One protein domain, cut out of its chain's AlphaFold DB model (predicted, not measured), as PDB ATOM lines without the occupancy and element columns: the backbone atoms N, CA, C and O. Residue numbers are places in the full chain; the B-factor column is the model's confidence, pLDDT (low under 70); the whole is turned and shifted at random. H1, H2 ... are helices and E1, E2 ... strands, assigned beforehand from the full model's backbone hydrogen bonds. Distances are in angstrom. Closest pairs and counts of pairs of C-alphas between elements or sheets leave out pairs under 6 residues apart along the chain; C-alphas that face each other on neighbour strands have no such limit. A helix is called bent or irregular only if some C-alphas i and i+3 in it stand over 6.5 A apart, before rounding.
ATOM      1  N   GLY A 309     138.837 121.252 105.477       82.38
ATOM      2  CA  GLY A 309     138.543 120.202 106.460       82.38
ATOM      3  C   GLY A 309     137.057 120.042 106.809       82.38
ATOM      4  O   GLY A 309     136.680 119.022 107.372       82.38
ATOM      5  N   ARG A 310     136.204 121.014 106.464       87.00
ATOM      6  CA  ARG A 310     134.753 120.991 106.715       87.00
ATOM      7  C   ARG A 310     133.918 120.739 105.469       87.00
ATOM      8  O   ARG A 310     132.737 120.434 105.592       87.00
ATOM      9  N   TRP A 311     134.500 120.818 104.273       89.81
ATOM     10  CA  TRP A 311     133.734 120.707 103.029       89.81
ATOM     11  C   TRP A 311     132.957 119.394 102.909       89.81
ATOM     12  O   TRP A 311     131.856 119.414 102.372       89.81
ATOM     13  N   ALA A 312     133.481 118.277 103.428       89.00
ATOM     14  CA  ALA A 312     132.761 117.002 103.435       89.00
ATOM     15  C   ALA A 312     131.463 117.078 104.256       89.00
ATOM     16  O   ALA A 312     130.400 116.687 103.778       89.00
ATOM     17  N   ASP A 313     131.545 117.615 105.475       89.56
ATOM     18  CA  ASP A 313     130.405 117.725 106.385       89.56
ATOM     19  C   ASP A 313     129.359 118.704 105.853       89.56
ATOM     20  O   ASP A 313     128.168 118.395 105.809       89.56
ATOM     21  N   GLU A 314     129.813 119.849 105.355       92.44
ATOM     22  CA  GLU A 314     128.947 120.879 104.785       92.44
ATOM     23  C   GLU A 314     128.272 120.430 103.485       92.44
ATOM     24  O   GLU A 314     127.104 120.733 103.235       92.44
ATOM     25  N   ALA A 315     128.976 119.656 102.658       92.12
ATOM     26  CA  ALA A 315     128.399 119.078 101.456       92.12
ATOM     27  C   ALA A 315     127.347 118.007 101.782       92.12
ATOM     28  O   ALA A 315     126.318 117.966 101.111       92.12
ATOM     29  N   ARG A 316     127.535 117.200 102.839       91.44
ATOM     30  CA  ARG A 316     126.495 116.268 103.317       91.44
ATOM     31  C   ARG A 316     125.244 117.011 103.787       91.44
ATOM     32  O   ARG A 316     124.145 116.614 103.416       91.44
ATOM     33  N   ILE A 317     125.394 118.119 104.519       92.00
ATOM     34  CA  ILE A 317     124.266 118.981 104.925       92.00
ATOM     35  C   ILE A 317     123.534 119.535 103.691       92.00
ATOM     36  O   ILE A 317     122.303 119.499 103.622       92.00
ATOM     37  N   LEU A 318     124.280 120.019 102.694       92.88
ATOM     38  CA  LEU A 318     123.714 120.537 101.449       92.88
ATOM     39  C   LEU A 318     122.933 119.470 100.670       92.88
ATOM     40  O   LEU A 318     121.822 119.745 100.214       92.88
ATOM     41  N   LEU A 319     123.512 118.279 100.500       91.12
ATOM     42  CA  LEU A 319     122.879 117.168  99.792       91.12
ATOM     43  C   LEU A 319     121.623 116.698 100.534       91.12
ATOM     44  O   LEU A 319     120.582 116.517  99.899       91.12
ATOM     45  N   ALA A 320     121.685 116.595 101.867       90.31
ATOM     46  CA  ALA A 320     120.557 116.168 102.692       90.31
ATOM     47  C   ALA A 320     119.367 117.125 102.551       90.31
ATOM     48  O   ALA A 320     118.225 116.686 102.424       90.31
ATOM     49  N   ALA A 321     119.628 118.433 102.454       87.50
ATOM     50  CA  ALA A 321     118.599 119.436 102.180       87.50
ATOM     51  C   ALA A 321     117.958 119.313 100.779       87.50
ATOM     52  O   ALA A 321     116.905 119.905 100.530       87.50
ATOM     53  N   GLY A 322     118.600 118.587  99.860       83.94
ATOM     54  CA  GLY A 322     118.072 118.193  98.553       83.94
ATOM     55  C   GLY A 322     117.491 116.775  98.515       83.94
ATOM     56  O   GLY A 322     117.069 116.339  97.448       83.94
ATOM     57  N   GLY A 323     117.462 116.059  99.646       85.62
ATOM     58  CA  GLY A 323     116.958 114.687  99.742       85.62
ATOM     59  C   GLY A 323     117.963 113.598  99.352       85.62
ATOM     60  O   GLY A 323     117.547 112.467  99.121       85.62
ATOM     61  N   SER A 324     119.262 113.912  99.275       85.69
ATOM     62  CA  SER A 324     120.320 112.929  99.000       85.69
ATOM     63  C   SER A 324     121.357 112.881 100.122       85.69
ATOM     64  O   SER A 324     121.654 113.890 100.741       85.69
ATOM     65  N   SER A 325     121.959 111.722 100.378       80.88
ATOM     66  CA  SER A 325     123.098 111.587 101.303       80.88
ATOM     67  C   SER A 325     124.449 111.505 100.587       80.88
ATOM     68  O   SER A 325     125.490 111.651 101.227       80.88
ATOM     69  N   VAL A 326     124.433 111.296  99.268       84.88
ATOM     70  CA  VAL A 326     125.615 111.135  98.414       84.88
ATOM     71  C   VAL A 326     125.458 111.927  97.117       84.88
ATOM     72  O   VAL A 326     124.339 112.181  96.663       84.88
ATOM     73  N   GLY A 327     126.563 112.341  96.507       86.69
ATOM     74  CA  GLY A 327     126.529 113.001  95.204       86.69
ATOM     75  C   GLY A 327     127.628 114.029  94.981       86.69
ATOM     76  O   GLY A 327     128.463 114.299  95.845       86.69
ATOM     77  N   ALA A 328     127.617 114.605  93.781       89.19
ATOM     78  CA  ALA A 328     128.578 115.618  93.377       89.19
ATOM     79  C   ALA A 328     128.130 117.026  93.801       89.19
ATOM     80  O   ALA A 328     126.985 117.427  93.588       89.19
ATOM     81  N   VAL A 329     129.056 117.793  94.371       89.31
ATOM     82  CA  VAL A 329     128.878 119.174  94.831       89.31
ATOM     83  C   VAL A 329     129.951 120.060  94.208       89.31
ATOM     84  O   VAL A 329     131.120 119.680  94.106       89.31
ATOM     85  N   ALA A 330     129.563 121.268  93.804       89.44
ATOM     86  CA  ALA A 330     130.471 122.266  93.257       89.44
ATOM     87  C   ALA A 330     130.910 123.270  94.339       89.44
ATOM     88  O   ALA A 330     130.082 123.951  94.941       89.44
ATOM     89  N   VAL A 331     132.218 123.418  94.557       88.69
ATOM     90  CA  VAL A 331     132.817 124.407  95.471       88.69
ATOM     91  C   VAL A 331     133.370 125.574  94.661       88.69
ATOM     92  O   VAL A 331     134.171 125.374  93.751       88.69
ATOM     93  N   ARG A 332     132.965 126.811  94.970       84.75
ATOM     94  CA  ARG A 332     133.372 127.997  94.199       84.75
ATOM     95  C   ARG A 332     134.547 128.731  94.849       84.75
ATOM     96  O   ARG A 332     134.360 129.385  95.869       84.75
ATOM     97  N   LEU A 333     135.699 128.763  94.179       76.56
ATOM     98  CA  LEU A 333     136.938 129.391  94.675       76.56
ATOM     99  C   LEU A 333     137.145 130.861  94.243       76.56
ATOM    100  O   LEU A 333     138.187 131.458  94.515       76.56
ATOM    101  N   GLY A 334     136.194 131.458  93.516       69.88
ATOM    102  CA  GLY A 334     136.308 132.830  92.980       69.88
ATOM    103  C   GLY A 334     136.761 132.894  91.514       69.88
ATOM    104  O   GLY A 334     137.309 131.927  91.002       69.88
ATOM    105  N   ALA A 335     136.504 134.017  90.822       64.44
ATOM    106  CA  ALA A 335     136.813 134.233  89.391       64.44
ATOM    107  C   ALA A 335     136.275 133.151  88.433       64.44
ATOM    108  O   ALA A 335     136.926 132.796  87.458       64.44
ATOM    109  N   GLY A 336     135.099 132.587  88.721       66.62
ATOM    110  CA  GLY A 336     134.556 131.489  87.913       66.62
ATOM    111  C   GLY A 336     135.323 130.168  88.055       66.62
ATOM    112  O   GLY A 336     135.063 129.249  87.288       66.62
ATOM    113  N   ARG A 337     136.229 130.048  89.034       73.94
ATOM    114  CA  ARG A 337     136.902 128.791  89.377       73.94
ATOM    115  C   ARG A 337     136.007 127.945  90.275       73.94
ATOM    116  O   ARG A 337     135.463 128.441  91.271       73.94
ATOM    117  N   TRP A 338     135.903 126.668  89.932       80.75
ATOM    118  CA  TRP A 338     135.093 125.681  90.633       80.75
ATOM    119  C   TRP A 338     135.905 124.415  90.878       80.75
ATOM    120  O   TRP A 338     136.721 124.029  90.047       80.75
ATOM    121  N   LEU A 339     135.646 123.761  92.002       83.94
ATOM    122  CA  LEU A 339     136.095 122.407  92.282       83.94
ATOM    123  C   LEU A 339     134.877 121.502  92.356       83.94
ATOM    124  O   LEU A 339     133.952 121.769  93.120       83.94
ATOM    125  N   LEU A 340     134.899 120.420  91.587       84.75
ATOM    126  CA  LEU A 340     133.899 119.374  91.698       84.75
ATOM    127  C   LEU A 340     134.345 118.356  92.748       84.75
ATOM    128  O   LEU A 340     135.502 117.910  92.760       84.75
ATOM    129  N   ARG A 341     133.443 118.029  93.665       85.38
ATOM    130  CA  ARG A 341     133.698 117.097  94.756       85.38
ATOM    131  C   ARG A 341     132.592 116.071  94.833       85.38
ATOM    132  O   ARG A 341     131.427 116.437  94.864       85.38
ATOM    133  N   GLU A 342     132.971 114.806  94.860       86.81
ATOM    134  CA  GLU A 342     132.048 113.709  95.107       86.81
ATOM    135  C   GLU A 342     132.072 113.389  96.594       86.81
ATOM    136  O   GLU A 342     133.145 113.304  97.198       86.81
ATOM    137  N   VAL A 343     130.883 113.279  97.176       87.25
ATOM    138  CA  VAL A 343     130.695 112.996  98.594       87.25
ATOM    139  C   VAL A 343     129.937 111.693  98.725       87.25
ATOM    140  O   VAL A 343     128.841 111.544  98.180       87.25
ATOM    141  N   ASP A 344     130.534 110.767  99.458       84.44
ATOM    142  CA  ASP A 344     129.969 109.469  99.792       84.44
ATOM    143  C   ASP A 344     130.197 109.159 101.284       84.44
ATOM    144  O   ASP A 344     130.642 110.013 102.060       84.44
ATOM    145  N   ALA A 345     129.852 107.943 101.714       76.06
ATOM    146  CA  ALA A 345     130.041 107.512 103.099       76.06
ATOM    147  C   ALA A 345     131.523 107.478 103.528       76.06
ATOM    148  O   ALA A 345     131.808 107.556 104.721       76.06
ATOM    149  N   GLY A 346     132.458 107.372 102.576       73.12
ATOM    150  CA  GLY A 346     133.898 107.305 102.815       73.12
ATOM    151  C   GLY A 346     134.591 108.667 102.901       73.12
ATOM    152  O   GLY A 346     135.742 108.728 103.325       73.12
ATOM    153  N   GLY A 347     133.916 109.763 102.539       79.75
ATOM    154  CA  GLY A 347     134.452 111.119 102.668       79.75
ATOM    155  C   GLY A 347     134.203 111.993 101.443       79.75
ATOM    156  O   GLY A 347     133.187 111.872 100.763       79.75
ATOM    157  N   ILE A 348     135.123 112.929 101.195       82.69
ATOM    158  CA  ILE A 348     135.081 113.839 100.047       82.69
ATOM    159  C   ILE A 348     136.274 113.570  99.135       82.69
ATOM    160  O   ILE A 348     137.423 113.595  99.578       82.69
ATOM    161  N   ARG A 349     136.013 113.343  97.850       83.31
ATOM    162  CA  ARG A 349     137.055 113.109  96.841       83.31
ATOM    163  C   ARG A 349     136.876 114.013  95.632       83.31
ATOM    164  O   ARG A 349     135.817 114.605  95.420       83.31
ATOM    165  N   ALA A 350     137.942 114.173  94.853       78.81
ATOM    166  CA  ALA A 350     137.832 114.835  93.561       78.81
ATOM    167  C   ALA A 350     136.877 114.025  92.675       78.81
ATOM    168  O   ALA A 350     137.000 112.804  92.599       78.81
ATOM    169  N   ALA A 351     135.927 114.701  92.031       71.44
ATOM    170  CA  ALA A 351     135.122 114.081  90.990       71.44
ATOM    171  C   ALA A 351     135.692 114.472  89.624       71.44
ATOM    172  O   ALA A 351     136.116 115.619  89.438       71.44
ATOM    173  N   ALA A 352     135.676 113.536  88.676       62.47
ATOM    174  CA  ALA A 352     135.974 113.850  87.288       62.47
ATOM    175  C   ALA A 352     134.929 114.852  86.767       62.47
ATOM    176  O   ALA A 352     133.740 114.698  87.073       62.47
ATOM    177  N   PRO A 353     135.326 115.881  86.001       56.53
ATOM    178  CA  PRO A 353     134.355 116.724  85.332       56.53
ATOM    179  C   PRO A 353     133.575 115.840  84.356       56.53
ATOM    180  O   PRO A 353     134.104 115.419  83.329       56.53
ATOM    181  N   ALA A 354     132.308 115.547  84.660       52.44
ATOM    182  CA  ALA A 354     131.387 115.148  83.604       52.44
ATOM    183  C   ALA A 354     131.439 116.246  82.529       52.44
ATOM    184  O   ALA A 354     131.637 117.413  82.866       52.44
ATOM    185  N   ALA A 355     131.275 115.908  81.250       44.38
ATOM    186  CA  ALA A 355     131.412 116.834  80.116       44.38
ATOM    187  C   ALA A 355     130.392 118.011  80.089       44.38
ATOM    188  O   ALA A 355     130.169 118.624  79.048       44.38
ATOM    189  N   GLY A 356     129.765 118.343  81.222       48.72
ATOM    190  CA  GLY A 356     128.866 119.466  81.442       48.72
ATOM    191  C   GLY A 356     129.396 120.433  82.507       48.72
ATOM    192  O   GLY A 356     130.064 120.062  83.468       48.72
ATOM    193  N   HIS A 357     129.078 121.712  82.320       51.53
ATOM    194  CA  HIS A 357     129.377 122.789  83.262       51.53
ATOM    195  C   HIS A 357     128.767 122.508  84.655       51.53
ATOM    196  O   HIS A 357     127.755 121.816  84.735       51.53
ATOM    197  N   PRO A 358     129.257 123.124  85.753       57.69
ATOM    198  CA  PRO A 358     128.666 122.985  87.098       57.69
ATOM    199  C   PRO A 358     127.213 123.504  87.218       57.69
ATOM    200  O   PRO A 358     126.638 123.517  88.306       57.69
ATOM    201  N   HIS A 359     126.610 123.964  86.119       58.97
ATOM    202  CA  HIS A 359     125.224 124.402  86.044       58.97
ATOM    203  C   HIS A 359     124.285 123.201  86.237       58.97
ATOM    204  O   HIS A 359     124.145 122.366  85.351       58.97
ATOM    205  N   GLY A 360     123.653 123.123  87.411       70.75
ATOM    206  CA  GLY A 360     122.702 122.066  87.784       70.75
ATOM    207  C   GLY A 360     123.112 121.265  89.021       70.75
ATOM    208  O   GLY A 360     122.264 120.626  89.636       70.75
ATOM    209  N   LEU A 361     124.378 121.350  89.435       83.00
ATOM    210  CA  LEU A 361     124.847 120.707  90.660       83.00
ATOM    211  C   LEU A 361     124.551 121.562  91.901       83.00
ATOM    212  O   LEU A 361     124.588 122.797  91.823       83.00
ATOM    213  N   PRO A 362     124.326 120.937  93.072       88.38
ATOM    214  CA  PRO A 362     124.348 121.642  94.345       88.38
ATOM    215  C   PRO A 362     125.674 122.394  94.518       88.38
ATOM    216  O   PRO A 362     126.757 121.841  94.326       88.38
ATOM    217  N   VAL A 363     125.586 123.674  94.879       90.50
ATOM    218  CA  VAL A 363     126.749 124.537  95.110       90.50
ATOM    219  C   VAL A 363     126.998 124.647  96.606       90.50
ATOM    220  O   VAL A 363     126.088 125.035  97.342       90.50
ATOM    221  N   LEU A 364     128.228 124.361  97.046       91.50
ATOM    222  CA  LEU A 364     128.622 124.533  98.439       91.50
ATOM    223  C   LEU A 364     128.375 125.992  98.863       91.50
ATOM    224  O   LEU A 364     128.824 126.911  98.162       91.50
ATOM    225  N   PRO A 365     127.654 126.233  99.974       92.62
ATOM    226  CA  PRO A 365     127.360 127.587 100.409       92.62
ATOM    227  C   PRO A 365     128.628 128.406 100.662       92.62
ATOM    228  O   PRO A 365     129.651 127.890 101.111       92.62
ATOM    229  N   ASP A 366     128.555 129.711 100.398       88.00
ATOM    230  CA  ASP A 366     129.698 130.618 100.579       88.00
ATOM    231  C   ASP A 366     130.232 130.590 102.019       88.00
ATOM    232  O   ASP A 366     131.438 130.515 102.224       88.00
ATOM    233  N   ALA A 367     129.326 130.535 103.001       90.19
ATOM    234  CA  ALA A 367     129.643 130.439 104.426       90.19
ATOM    235  C   ALA A 367     130.414 129.160 104.812       90.19
ATOM    236  O   ALA A 367     131.162 129.179 105.780       90.19
ATOM    237  N   ALA A 368     130.265 128.079 104.041       90.75
ATOM    238  CA  ALA A 368     130.967 126.808 104.233       90.75
ATOM    239  C   ALA A 368     132.272 126.712 103.427       90.75
ATOM    240  O   ALA A 368     133.074 125.801 103.623       90.75
ATOM    241  N   THR A 369     132.481 127.619 102.468       88.31
ATOM    242  CA  THR A 369     133.661 127.583 101.595       88.31
ATOM    243  C   THR A 369     134.902 128.102 102.325       88.31
ATOM    244  O   THR A 369     135.996 127.558 102.154       88.31
ATOM    245  N   TRP A 370     134.730 129.129 103.158       85.81
ATOM    246  CA  TRP A 370     135.804 129.845 103.845       85.81
ATOM    247  C   TRP A 370     135.830 129.523 105.337       85.81
ATOM    248  O   TRP A 370     134.802 129.199 105.926       85.81
ATOM    249  N   VAL A 371     137.004 129.645 105.953       87.50
ATOM    250  CA  VAL A 371     137.119 129.675 107.412       87.50
ATOM    251  C   VAL A 371     136.341 130.890 107.924       87.50
ATOM    252  O   VAL A 371     136.367 131.961 107.311       87.50
ATOM    253  N   LEU A 372     135.625 130.708 109.036       88.69
ATOM    254  CA  LEU A 372     134.872 131.789 109.665       88.69
ATOM    255  C   LEU A 372     135.807 132.945 110.048       88.69
ATOM    256  O   LEU A 372     136.891 132.687 110.581       88.69
TER     257      LEU A 372
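Overview. This is residues 309 to 372 of the 579 residues of an uncharacterized protein of Streptomyces guanduensis (UniProt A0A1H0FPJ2). A twisted three-strand antiparallel meander, each strand beside the one before, has H1 slanting over one face, making two layers; short H2 packs on H1. The 64 printed residues run H1 E1 E2 E3 H2, sheet order E1 - E2 - E3, class mixed. The whole is compact, radius of gyration of the C-alphas 11.0 A, spanning 30 by 27 by 19 A.

Along the chain. E1 is residues 327 to 334, 22.2 A; E2 337 to 344, 23.0 A; E3 347 to 350. H1, 309 to 320, 18.8 A, begins at C-alpha (138.543, 120.202, 106.460); it is irregular, C-alphas 309 and 312 being 7.3 A apart. H2, 366 to 369, ends at C-alpha (133.661, 127.583, 101.595).

Arrangement. Hairpin E1 and E2 has N 329 and O 341 at 2.8 A; hairpin E2 and E3 has N 342 and O 349 at 2.9 A. H1 is on the sheet, height 8.3 A; its closest C-alphas to E3 are Ala 312 and Ile 348, 5.2 A. H1 touches H2 with residues 310 to 314 alone, closest C-alphas Glu 314 and Ala 368, 6.3 A. H2 only grazes the sheet. H1 has 7 of 8 O i to N i+4 pairs within hydrogen-bond range; H2 is too short for one.

Size, cuts and confidence. The printed part has no cut. The link E3 to H2 is long. Residues 334 to 336 and 352 to 359 have pLDDT under 70.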